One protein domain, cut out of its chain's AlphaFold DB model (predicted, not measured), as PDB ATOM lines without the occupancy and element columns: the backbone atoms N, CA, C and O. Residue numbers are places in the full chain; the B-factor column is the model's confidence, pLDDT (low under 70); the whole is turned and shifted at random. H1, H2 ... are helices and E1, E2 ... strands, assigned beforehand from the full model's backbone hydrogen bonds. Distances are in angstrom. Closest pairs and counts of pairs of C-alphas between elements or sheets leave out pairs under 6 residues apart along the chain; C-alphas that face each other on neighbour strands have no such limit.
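This is residues 139 to 213 and 224 to 237 of the 296 residues of an uncharacterized protein of Verrucomicrobia subdivision 3 bacterium (UniProt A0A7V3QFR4). A long, strongly twisted hairpin of two strands, E1 and E2, makes most of the length, and a third strand, E3, lies beside the later part of E2 to complete a three-stranded sheet. The longer helix, H2, packs slantwise over one face of this sheet, while the short helix H1 stands up from the opposite face, near the turn of the hairpin; residues 168 to 173, of which 168 to 171 belong to H2, stick out. The printed part has 89 residues, with two named helices and three named strands in the order H1, H2, E1, E2, E3. The sheet order is E1, E2, E3, all antiparallel, and the class is mixed, helices and strands. The whole is elongated, with spans of 46 by 28 by 20 A, and only just loose, close to compact, with a radius of gyration of the C-alphas of 14.9 A.

Strands E1, residues 185 to 192, and E2, residues 198 to 208, form a hairpin, antiparallel at 153 degrees between their directions. N 187 and O 205 are 2.9 A apart, and N 191 and O 199 are 2.8 A apart, both within hydrogen-bond range. E2 bends by 75 degrees at residue 202. E3, residues 226 to 231, is antiparallel to E2 at 144 degrees, with C-alphas that face each other from 203 and 231 to 208 and 226; N 206 and O 228 are within hydrogen-bond range at 2.8 A. E1 and E3 are the edge strands. H2, residues 156 to 171, is on the sheet at a height over the sheet of 8.7 A, over E2 and E3 and only just not over E1, on which 2 of its C-alphas fall. It runs slantwise to the strands, at 36 degrees to E2 on the local plane. Its closest C-alphas to E3 are those of Ala 159 and Val 230, 5.8 A apart. H1, residues 142 to 148, is on the opposite face, over E2 at a height over the sheet of 10.4 A, and stands up from the sheet at 63 degrees. Its closest C-alphas to E2 are those of Ala 148 and Leu 201, 5.3 A apart. H1 and H2 are apart. In H1 and H2 every O i to N i+4 pair is within hydrogen-bond range.

E2 is 26.3 A from first to last C-alpha, E1 21.9 A and E3 16.9 A. H2 is 22.4 A long and H1 9.8 A. H1 begins at C-alpha 142 (21.710, 31.713, 5.803), H2 ends at C-alpha 171 (42.234, 8.747, 26.213), and E3 ends at C-alpha 231 (30.603, 16.404, 10.938).

The two C-alphas farthest apart are those of Gln 177 and Asp 195, 46.8 A. Residues 214 to 223 are not printed, within the link across the cut from E2 to E3; C-alphas 213 and 224 are 13.2 A apart. The link from H2 to E1, residues 172 to 184, is long, and the link from E1 to E2 is tight. The mean pLDDT of the printed part is 89.5; residues 139 to 140 and 212 to 213 are under 70.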
ATOM      1  N   TYR A 139      20.069  28.466  14.722       69.06
ATOM      2  CA  TYR A 139      19.487  29.780  14.432       69.06
ATOM      3  C   TYR A 139      18.817  29.878  13.053       69.06
ATOM      4  O   TYR A 139      18.159  30.877  12.784       69.06
ATOM      5  N   LYS A 140      18.918  28.829  12.218       67.88
ATOM      6  CA  LYS A 140      18.337  28.753  10.859       67.88
ATOM      7  C   LYS A 140      18.631  29.979   9.976       67.88
ATOM      8  O   LYS A 140      17.837  30.317   9.105       67.88
ATOM      9  N   ASP A 141      19.757  30.644  10.208       77.25
ATOM     10  CA  ASP A 141      20.225  31.731   9.353       77.25
ATOM     11  C   ASP A 141      20.763  31.194   8.011       77.25
ATOM     12  O   ASP A 141      20.826  29.983   7.769       77.25
ATOM     13  N   GLU A 142      21.166  32.094   7.112       80.31
ATOM     14  CA  GLU A 142      21.710  31.713   5.803       80.31
ATOM     15  C   GLU A 142      22.948  30.808   5.898       80.31
ATOM     16  O   GLU A 142      23.212  30.018   4.989       80.31
ATOM     17  N   ALA A 143      23.745  30.910   6.966       80.38
ATOM     18  CA  ALA A 143      24.909  30.052   7.158       80.38
ATOM     19  C   ALA A 143      24.473  28.629   7.541       80.38
ATOM     20  O   ALA A 143      24.865  27.670   6.873       80.38
ATOM     21  N   ALA A 144      23.586  28.495   8.530       80.12
ATOM     22  CA  ALA A 144      23.000  27.224   8.942       80.12
ATOM     23  C   ALA A 144      22.262  26.527   7.787       80.12
ATOM     24  O   ALA A 144      22.448  25.328   7.566       80.12
ATOM     25  N   ALA A 145      21.473  27.274   7.006       81.19
ATOM     26  CA  ALA A 145      20.741  26.750   5.854       81.19
ATOM     27  C   ALA A 145      21.678  26.275   4.732       81.19
ATOM     28  O   ALA A 145      21.410  25.258   4.087       81.19
ATOM     29  N   ARG A 146      22.802  26.973   4.504       84.00
ATOM     30  CA  ARG A 146      23.843  26.522   3.567       84.00
ATOM     31  C   ARG A 146      24.493  25.228   4.043       84.00
ATOM     32  O   ARG A 146      24.563  24.283   3.262       84.00
ATOM     33  N   LEU A 147      24.900  25.153   5.311       85.31
ATOM     34  CA  LEU A 147      25.500  23.943   5.885       85.31
ATOM     35  C   LEU A 147      24.543  22.745   5.826       85.31
ATOM     36  O   LEU A 147      24.961  21.642   5.484       85.31
ATOM     37  N   ALA A 148      23.255  22.963   6.102       86.00
ATOM     38  CA  ALA A 148      22.227  21.924   6.072       86.00
ATOM     39  C   ALA A 148      22.036  21.282   4.689       86.00
ATOM     40  O   ALA A 148      21.621  20.127   4.601       86.00
ATOM     41  N   LYS A 149      22.343  22.017   3.613       86.25
ATOM     42  CA  LYS A 149      22.209  21.554   2.223       86.25
ATOM     43  C   LYS A 149      23.449  20.830   1.701       86.25
ATOM     44  O   LYS A 149      23.382  20.249   0.620       86.25
ATOM     45  N   ILE A 150      24.564  20.848   2.432       89.94
ATOM     46  CA  ILE A 150      25.776  20.133   2.026       89.94
ATOM     47  C   ILE A 150      25.546  18.626   2.222       89.94
ATOM     48  O   ILE A 150      25.255  18.196   3.342       89.94
ATOM     49  N   PRO A 151      25.693  17.798   1.171       90.56
ATOM     50  CA  PRO A 151      25.565  16.355   1.310       90.56
ATOM     51  C   PRO A 151      26.599  15.793   2.288       90.56
ATOM     52  O   PRO A 151      27.777  16.154   2.247       90.56
ATOM     53  N   SER A 152      26.166  14.873   3.149       95.38
ATOM     54  CA  SER A 152      27.087  14.150   4.025       95.38
ATOM     55  C   SER A 152      28.030  13.274   3.199       95.38
ATOM     56  O   SER A 152      27.575  12.460   2.398       95.38
ATOM     57  N   LYS A 153      29.336  13.398   3.441       96.25
ATOM     58  CA  LYS A 153      30.387  12.558   2.845       96.25
ATOM     59  C   LYS A 153      30.574  11.228   3.575       96.25
ATOM     60  O   LYS A 153      31.299  10.365   3.093       96.25
ATOM     61  N   ILE A 154      29.961  11.083   4.750       97.44
ATOM     62  CA  ILE A 154      30.109   9.912   5.616       97.44
ATOM     63  C   ILE A 154      28.744   9.324   5.973       97.44
ATOM     64  O   ILE A 154      27.719  10.017   5.964       97.44
ATOM     65  N   THR A 155      28.740   8.047   6.341       96.81
ATOM     66  CA  THR A 155      27.567   7.347   6.869       96.81
ATOM     67  C   THR A 155      27.551   7.340   8.402       96.81
ATOM     68  O   THR A 155      28.533   7.682   9.059       96.81
ATOM     69  N   LYS A 156      26.456   6.853   9.004       97.06
ATOM     70  CA  LYS A 156      26.400   6.587  10.455       97.06
ATOM     71  C   LYS A 156      27.500   5.627  10.926       97.06
ATOM     72  O   LYS A 156      28.049   5.818  12.006       97.06
ATOM     73  N   LYS A 157      27.824   4.607  10.122       97.31
ATOM     74  CA  LYS A 157      28.861   3.617  10.450       97.31
ATOM     75  C   LYS A 157      30.251   4.255  10.449       97.31
ATOM     76  O   LYS A 157      31.066   3.955  11.316       97.31
ATOM     77  N   ASP A 158      30.497   5.162   9.510       98.12
ATOM     78  CA  ASP A 158      31.743   5.926   9.461       98.12
ATOM     79  C   ASP A 158      31.857   6.878  10.651       98.12
ATOM     80  O   ASP A 158      32.907   6.925  11.285       98.12
ATOM     81  N   ALA A 159      30.775   7.585  10.996       98.19
ATOM     82  CA  ALA A 159      30.737   8.463  12.163       98.19
ATOM     83  C   ALA A 159      31.017   7.701  13.469       98.19
ATOM     84  O   ALA A 159      31.811   8.163  14.284       98.19
ATOM     85  N   GLU A 160      30.425   6.513  13.646       97.81
ATOM     86  CA  GLU A 160      30.729   5.639  14.785       97.81
ATOM     87  C   GLU A 160      32.218   5.291  14.849       97.81
ATOM     88  O   GLU A 160      32.839   5.433  15.902       97.81
ATOM     89  N   ARG A 161      32.797   4.856  13.724       97.38
ATOM     90  CA  ARG A 161      34.216   4.497  13.645       97.38
ATOM     91  C   ARG A 161      35.110   5.687  13.992       97.38
ATOM     92  O   ARG A 161      35.966   5.557  14.855       97.38
ATOM     93  N   ILE A 162      34.868   6.850  13.383       97.69
ATOM     94  CA  ILE A 162      35.630   8.083  13.637       97.69
ATOM     95  C   ILE A 162      35.568   8.469  15.119       97.69
ATOM     96  O   ILE A 162      36.591   8.803  15.714       97.69
ATOM     97  N   ALA A 163      34.382   8.409  15.728       97.12
ATOM     98  CA  ALA A 163      34.206   8.789  17.123       97.12
ATOM     99  C   ALA A 163      34.905   7.802  18.080       97.12
ATOM    100  O   ALA A 163      35.570   8.235  19.021       97.12
ATOM    101  N   ARG A 164      34.834   6.488  17.816       96.12
ATOM    102  CA  ARG A 164      35.580   5.471  18.583       96.12
ATOM    103  C   ARG A 164      37.090   5.633  18.437       96.12
ATOM    104  O   ARG A 164      37.790   5.670  19.446       96.12
ATOM    105  N   ASP A 165      37.578   5.787  17.208       96.12
ATOM    106  CA  ASP A 165      39.000   5.997  16.928       96.12
ATOM    107  C   ASP A 165      39.503   7.251  17.661       96.12
ATOM    108  O   ASP A 165      40.549   7.224  18.310       96.12
ATOM    109  N   GLY A 166      38.733   8.342  17.629       95.25
ATOM    110  CA  GLY A 166      39.066   9.579  18.332       95.25
ATOM    111  C   GLY A 166      39.052   9.456  19.854       95.25
ATOM    112  O   GLY A 166      39.923  10.040  20.504       95.25
ATOM    113  N   LEU A 167      38.122   8.686  20.427       92.88
ATOM    114  CA  LEU A 167      38.086   8.398  21.863       92.88
ATOM    115  C   LEU A 167      39.335   7.630  22.305       92.88
ATOM    116  O   LEU A 167      39.993   8.028  23.268       92.88
ATOM    117  N   VAL A 168      39.682   6.562  21.578       92.88
ATOM    118  CA  VAL A 168      40.857   5.729  21.868       92.88
ATOM    119  C   VAL A 168      42.140   6.534  21.702       92.88
ATOM    120  O   VAL A 168      42.988   6.497  22.588       92.88
ATOM    121  N   LYS A 169      42.280   7.313  20.620       93.38
ATOM    122  CA  LYS A 169      43.440   8.195  20.432       93.38
ATOM    123  C   LYS A 169      43.561   9.197  21.582       93.38
ATOM    124  O   LYS A 169      44.653   9.354  22.126       93.38
ATOM    125  N   LEU A 170      42.464   9.861  21.972       90.31
ATOM    126  CA  LEU A 170      42.474  10.869  23.036       90.31
ATOM    127  C   LEU A 170      42.855  10.264  24.388       90.31
ATOM    128  O   LEU A 170      43.831  10.707  24.988       90.31
ATOM    129  N   LEU A 171      42.114   9.256  24.846       87.00
ATOM    130  CA  LEU A 171      42.234   8.747  26.213       87.00
ATOM    131  C   LEU A 171      43.250   7.612  26.365       87.00
ATOM    132  O   LEU A 171      43.690   7.341  27.479       87.00
ATOM    133  N   GLY A 172      43.606   6.923  25.280       88.81
ATOM    134  CA  GLY A 172      44.394   5.688  25.341       88.81
ATOM    135  C   GLY A 172      43.656   4.541  26.041       88.81
ATOM    136  O   GLY A 172      44.299   3.635  26.562       88.81
ATOM    137  N   MET A 173      42.321   4.599  26.101       87.38
ATOM    138  CA  MET A 173      41.472   3.644  26.818       87.38
ATOM    139  C   MET A 173      40.368   3.094  25.914       87.38
ATOM    140  O   MET A 173      39.857   3.798  25.043       87.38
ATOM    141  N   THR A 174      39.972   1.846  26.154       88.25
ATOM    142  CA  THR A 174      38.831   1.201  25.493       88.25
ATOM    143  C   THR A 174      37.514   1.548  26.187       88.25
ATOM    144  O   THR A 174      37.480   1.944  27.354       88.25
ATOM    145  N   GLU A 175      36.386   1.327  25.506       88.44
ATOM    146  CA  GLU A 175      35.060   1.503  26.108       88.44
ATOM    147  C   GLU A 175      34.853   0.596  27.325       88.44
ATOM    148  O   GLU A 175      34.124   0.946  28.248       88.44
ATOM    149  N   GLU A 176      35.491  -0.574  27.339       87.12
ATOM    150  CA  GLU A 176      35.446  -1.499  28.467       87.12
ATOM    151  C   GLU A 176      36.142  -0.944  29.705       87.12
ATOM    152  O   GLU A 176      35.546  -0.956  30.781       87.12
ATOM    153  N   GLN A 177      37.349  -0.401  29.544       87.69
ATOM    154  CA  GLN A 177      38.099   0.220  30.639       87.69
ATOM    155  C   GLN A 177      37.361   1.430  31.226       87.69
ATOM    156  O   GLN A 177      37.464   1.706  32.419       87.69
ATOM    157  N   LEU A 178      36.569   2.120  30.402       86.06
ATOM    158  CA  LEU A 178      35.725   3.240  30.821       86.06
ATOM    159  C   LEU A 178      34.361   2.803  31.391       86.06
ATOM    160  O   LEU A 178      33.587   3.637  31.861       86.06
ATOM    161  N   GLY A 179      34.046   1.505  31.364       86.62
ATOM    162  CA  GLY A 179      32.779   0.968  31.858       86.62
ATOM    163  C   GLY A 179      31.575   1.282  30.961       86.62
ATOM    164  O   GLY A 179      30.443   1.328  31.448       86.62
ATOM    165  N   TYR A 180      31.778   1.500  29.659       88.69
ATOM    166  CA  TYR A 180      30.717   1.790  28.689       88.69
ATOM    167  C   TYR A 180      30.209   0.547  27.969       88.69
ATOM    168  O   TYR A 180      30.900  -0.464  27.799       88.69
ATOM    169  N   ARG A 181      28.945   0.608  27.544       87.06
ATOM    170  CA  ARG A 181      28.338  -0.423  26.701       87.06
ATOM    171  C   ARG A 181      29.084  -0.495  25.371       87.06
ATOM    172  O   ARG A 181      29.449   0.526  24.800       87.06
ATOM    173  N   LYS A 182      29.251  -1.716  24.851       83.94
ATOM    174  CA  LYS A 182      29.889  -1.929  23.546       83.94
ATOM    175  C   LYS A 182      29.079  -1.298  22.414       83.94
ATOM    176  O   LYS A 182      29.663  -0.739  21.497       83.94
ATOM    177  N   ARG A 183      27.745  -1.373  22.476       87.19
ATOM    178  CA  ARG A 183      26.849  -0.727  21.510       87.19
ATOM    179  C   ARG A 183      26.673   0.748  21.872       87.19
ATOM    180  O   ARG A 183      26.230   1.042  22.981       87.19
ATOM    181  N   VAL A 184      26.984   1.623  20.921       91.06
ATOM    182  CA  VAL A 184      26.723   3.068  20.989       91.06
ATOM    183  C   VAL A 184      25.463   3.406  20.202       91.06
ATOM    184  O   VAL A 184      25.025   2.626  19.350       91.06
ATOM    185  N   GLU A 185      24.863   4.554  20.492       92.81
ATOM    186  CA  GLU A 185      23.765   5.081  19.683       92.81
ATOM    187  C   GLU A 185      24.307   6.108  18.700       92.81
ATOM    188  O   GLU A 185      25.126   6.947  19.070       92.81
ATOM    189  N   VAL A 186      23.848   6.025  17.448       96.19
ATOM    190  CA  VAL A 186      24.261   6.934  16.376       96.19
ATOM    191  C   VAL A 186      23.039   7.603  15.761       96.19
ATOM    192  O   VAL A 186      22.279   7.004  14.982       96.19
ATOM    193  N   ASN A 187      22.865   8.876  16.093       94.81
ATOM    194  CA  ASN A 187      21.754   9.695  15.636       94.81
ATOM    195  C   ASN A 187      22.250  10.709  14.610       94.81
ATOM    196  O   ASN A 187      23.270  11.352  14.808       94.81
ATOM    197  N   GLN A 188      21.534  10.854  13.499       94.94
ATOM    198  CA  GLN A 188      21.797  11.942  12.560       94.94
ATOM    199  C   GLN A 188      20.840  13.079  12.894       94.94
ATOM    200  O   GLN A 188      19.630  12.844  12.999       94.94
ATOM    201  N   TYR A 189      21.378  14.281  13.075       91.69
ATOM    202  CA  TYR A 189      20.558  15.457  13.332       91.69
ATOM    203  C   TYR A 189      19.644  15.746  12.136       91.69
ATOM    204  O   TYR A 189      19.923  15.367  10.996       91.69
ATOM    205  N   LYS A 190      18.525  16.418  12.401       88.88
ATOM    206  CA  LYS A 190      17.555  16.819  11.383       88.88
ATOM    207  C   LYS A 190      17.320  18.321  11.468       88.88
ATOM    208  O   LYS A 190      17.285  18.875  12.562       88.88
ATOM    209  N   PHE A 191      17.129  18.949  10.319       83.25
ATOM    210  CA  PHE A 191      16.789  20.355  10.175       83.25
ATOM    211  C   PHE A 191      15.404  20.472   9.566       83.25
ATOM    212  O   PHE A 191      15.141  19.884   8.522       83.25
ATOM    213  N   GLN A 192      14.517  21.205  10.225       83.62
ATOM    214  CA  GLN A 192      13.189  21.484   9.697       83.62
ATOM    215  C   GLN A 192      13.158  22.915   9.164       83.62
ATOM    216  O   GLN A 192      13.440  23.843   9.920       83.62
ATOM    217  N   GLU A 193      12.813  23.099   7.896       79.62
ATOM    218  CA  GLU A 193      12.599  24.416   7.284       79.62
ATOM    219  C   GLU A 193      11.308  25.075   7.803       79.62
ATOM    220  O   GLU A 193      10.495  24.450   8.491       79.62
ATOM    221  N   SER A 194      11.115  26.361   7.497       81.56
ATOM    222  CA  SER A 194       9.899  27.102   7.877       81.56
ATOM    223  C   SER A 194       8.622  26.554   7.232       81.56
ATOM    224  O   SER A 194       7.544  26.713   7.794       81.56
ATOM    225  N   ASP A 195       8.740  25.883   6.085       82.94
ATOM    226  CA  ASP A 195       7.646  25.197   5.380       82.94
ATOM    227  C   ASP A 195       7.273  23.834   6.005       82.94
ATOM    228  O   ASP A 195       6.374  23.145   5.526       82.94
ATOM    229  N   GLY A 196       7.966  23.428   7.073       84.19
ATOM    230  CA  GLY A 196       7.757  22.165   7.771       84.19
ATOM    231  C   GLY A 196       8.541  20.980   7.201       84.19
ATOM    232  O   GLY A 196       8.538  19.917   7.827       84.19
ATOM    233  N   LYS A 197       9.254  21.135   6.078       84.38
ATOM    234  CA  LYS A 197      10.040  20.064   5.456       84.38
ATOM    235  C   LYS A 197      11.283  19.738   6.280       84.38
ATOM    236  O   LYS A 197      12.007  20.625   6.722       84.38
ATOM    237  N   VAL A 198      11.544  18.445   6.474       86.06
ATOM    238  CA  VAL A 198      12.641  17.944   7.313       86.06
ATOM    239  C   VAL A 198      13.759  17.363   6.451       86.06
ATOM    240  O   VAL A 198      13.528  16.459   5.650       86.06
ATOM    241  N   TYR A 199      14.982  17.839   6.669       83.44
ATOM    242  CA  TYR A 199      16.199  17.419   5.985       83.44
ATOM    243  C   TYR A 199      17.168  16.767   6.976       83.44
ATOM    244  O   TYR A 199      17.318  17.257   8.099       83.44
ATOM    245  N   PRO A 200      17.845  15.667   6.608       90.75
ATOM    246  CA  PRO A 200      18.941  15.150   7.413       90.75
ATOM    247  C   PRO A 200      20.122  16.129   7.359       90.75
ATOM    248  O   PRO A 200      20.564  16.509   6.279       90.75
ATOM    249  N   LEU A 201      20.647  16.519   8.519       92.44
ATOM    250  CA  LEU A 201      21.854  17.337   8.600       92.44
ATOM    251  C   LEU A 201      23.101  16.474   8.374       92.44
ATOM    252  O   LEU A 201      23.118  15.308   8.790       92.44
ATOM    253  N   PRO A 202      24.181  17.020   7.789       95.06
ATOM    254  CA  PRO A 202      25.475  16.348   7.726       95.06
ATOM    255  C   PRO A 202      26.178  16.422   9.094       95.06
ATOM    256  O   PRO A 202      27.281  16.947   9.218       95.06
ATOM    257  N   LEU A 203      25.520  15.923  10.143       96.50
ATOM    258  CA  LEU A 203      26.004  15.914  11.519       96.50
ATOM    259  C   LEU A 203      25.473  14.676  12.247       96.50
ATOM    260  O   LEU A 203      24.260  14.439  12.299       96.50
ATOM    261  N   PHE A 204      26.385  13.914  12.840       97.69
ATOM    262  CA  PHE A 204      26.082  12.681  13.555       97.69
ATOM    263  C   PHE A 204      26.469  12.810  15.019       97.69
ATOM    264  O   PHE A 204      27.580  13.221  15.329       97.69
ATOM    265  N   GLU A 205      25.565  12.430  15.908       97.12
ATOM    266  CA  GLU A 205      25.804  12.271  17.335       97.12
ATOM    267  C   GLU A 205      26.093  10.812  17.647       97.12
ATOM    268  O   GLU A 205      25.320   9.934  17.260       97.12
ATOM    269  N   VAL A 206      27.183  10.567  18.365       97.19
ATOM    270  CA  VAL A 206      27.562   9.256  18.883       97.19
ATOM    271  C   VAL A 206      27.566   9.341  20.402       97.19
ATOM    272  O   VAL A 206      28.303  10.142  20.979       97.19
ATOM    273  N   THR A 207      26.731   8.538  21.060       94.81
ATOM    274  CA  THR A 207      26.590   8.558  22.521       94.81
ATOM    275  C   THR A 207      26.984   7.226  23.146       94.81
ATOM    276  O   THR A 207      26.601   6.143  22.687       94.81
ATOM    277  N   TRP A 208      27.742   7.308  24.239       92.31
ATOM    278  CA  TRP A 208      28.110   6.162  25.063       92.31
ATOM    279  C   TRP A 208      27.312   6.186  26.355       92.31
ATOM    280  O   TRP A 208      27.169   7.221  27.000       92.31
ATOM    281  N   ARG A 209      26.834   5.009  26.762       88.19
ATOM    282  CA  ARG A 209      26.097   4.791  28.013       88.19
ATOM    283  C   ARG A 209      26.864   3.834  28.918       88.19
ATOM    284  O   ARG A 209      27.563   2.946  28.427       88.19
ATOM    285  N   LEU A 210      26.704   3.975  30.234       84.12
ATOM    286  CA  LEU A 210      27.340   3.093  31.221       84.12
ATOM    287  C   LEU A 210      26.829   1.641  31.117       84.12
ATOM    288  O   LEU A 210      25.655   1.385  30.809       84.12
ATOM    289  N   ARG A 211      27.711   0.676  31.408       76.31
ATOM    290  CA  ARG A 211      27.329  -0.707  31.730       76.31
ATOM    291  C   ARG A 211      26.626  -0.706  33.093       76.31
ATOM    292  O   ARG A 211      27.073  -0.039  34.018       76.31
ATOM    293  N   GLY A 212      25.529  -1.452  33.216       67.88
ATOM    294  CA  GLY A 212      24.768  -1.572  34.465       67.88
ATOM    295  C   GLY A 212      23.305  -1.117  34.367       67.88
ATOM    296  O   GLY A 212      22.872  -0.619  33.317       67.88
ATOM    297  N   PRO A 213      22.519  -1.341  35.440       56.56
ATOM    298  CA  PRO A 213      21.102  -0.999  35.479       56.56
ATOM    299  C   PRO A 213      20.899   0.515  35.342       56.56
ATOM    300  O   PRO A 213      21.718   1.303  35.814       56.56
ATOM    301  N   THR A 224      23.942   9.829  29.896       81.31
ATOM    302  CA  THR A 224      24.915   9.785  28.796       81.31
ATOM    303  C   THR A 224      26.240  10.398  29.273       81.31
ATOM    304  O   THR A 224      26.381  11.620  29.269       81.31
ATOM    305  N   PRO A 225      27.201   9.587  29.764       85.69
ATOM    306  CA  PRO A 225      28.482  10.072  30.289       85.69
ATOM    307  C   PRO A 225      29.393  10.723  29.248       85.69
ATOM    308  O   PRO A 225      30.234  11.543  29.626       85.69
ATOM    309  N   LEU A 226      29.270  10.309  27.986       91.94
ATOM    310  CA  LEU A 226      30.110  10.744  26.883       91.94
ATOM    311  C   LEU A 226      29.256  10.900  25.627       91.94
ATOM    312  O   LEU A 226      28.564   9.964  25.212       91.94
ATOM    313  N   ASP A 227      29.360  12.069  25.014       94.31
ATOM    314  CA  ASP A 227      28.817  12.349  23.698       94.31
ATOM    315  C   ASP A 227      29.899  12.939  22.794       94.31
ATOM    316  O   ASP A 227      30.757  13.714  23.228       94.31
ATOM    317  N   MET A 228      29.867  12.538  21.529       97.44
ATOM    318  CA  MET A 228      30.693  13.118  20.484       97.44
ATOM    319  C   MET A 228      29.825  13.446  19.281       97.44
ATOM    320  O   MET A 228      28.868  12.730  18.982       97.44
ATOM    321  N   GLN A 229      30.173  14.506  18.559       97.75
ATOM    322  CA  GLN A 229      29.580  14.786  17.257       97.75
ATOM    323  C   GLN A 229      30.640  14.715  16.171       97.75
ATOM    324  O   GLN A 229      31.750  15.221  16.341       97.75
ATOM    325  N   VAL A 230      30.271  14.109  15.046       98.19
ATOM    326  CA  VAL A 230      31.100  13.997  13.847       98.19
ATOM    327  C   VAL A 230      30.404  14.732  12.710       98.19
ATOM    328  O   VAL A 230      29.245  14.450  12.389       98.19
ATOM    329  N   SER A 231      31.108  15.680  12.100       97.06
ATOM    330  CA  SER A 231      30.603  16.404  10.938       97.06
ATOM    331  C   SER A 231      30.660  15.511   9.707       97.06
ATOM    332  O   SER A 231      31.707  14.972   9.354       97.06
ATOM    333  N   GLY A 232      29.534  15.391   9.014       96.81
ATOM    334  CA  GLY A 232      29.460  14.749   7.709       96.81
ATOM    335  C   GLY A 232      30.074  15.578   6.583       96.81
ATOM    336  O   GLY A 232      30.302  15.044   5.503       96.81
ATOM    337  N   ILE A 233      30.377  16.859   6.819       94.69
ATOM    338  CA  ILE A 233      31.014  17.749   5.837       94.69
ATOM    339  C   ILE A 233      32.533  17.539   5.827       94.69
ATOM    340  O   ILE A 233      33.145  17.442   4.756       94.69
ATOM    341  N   THR A 234      33.136  17.475   7.017       94.88
ATOM    342  CA  THR A 234      34.594  17.392   7.200       94.88
ATOM    343  C   THR A 234      35.075  15.980   7.529       94.88
ATOM    344  O   THR A 234      36.246  15.675   7.334       94.88
ATOM    345  N   GLY A 235      34.194  15.099   8.014       96.31
ATOM    346  CA  GLY A 235      34.581  13.783   8.527       96.31
ATOM    347  C   GLY A 235      35.367  13.857   9.840       96.31
ATOM    348  O   GLY A 235      36.070  12.909  10.181       96.31
ATOM    349  N   LYS A 236      35.293  14.983  10.561       96.69
ATOM    350  CA  LYS A 236      36.047  15.232  11.797       96.69
ATOM    351  C   LYS A 236      35.130  15.307  13.011       96.69
ATOM    352  O   LYS A 236      33.929  15.556  12.893       96.69
ATOM    353  N   ILE A 237      35.721  15.100  14.184       97.94
ATOM    354  CA  ILE A 237      35.064  15.325  15.471       97.94
ATOM    355  C   ILE A 237      34.906  16.831  15.663       97.94
ATOM    356  O   ILE A 237      35.879  17.574  15.586       97.94
TER     357      ILE A 237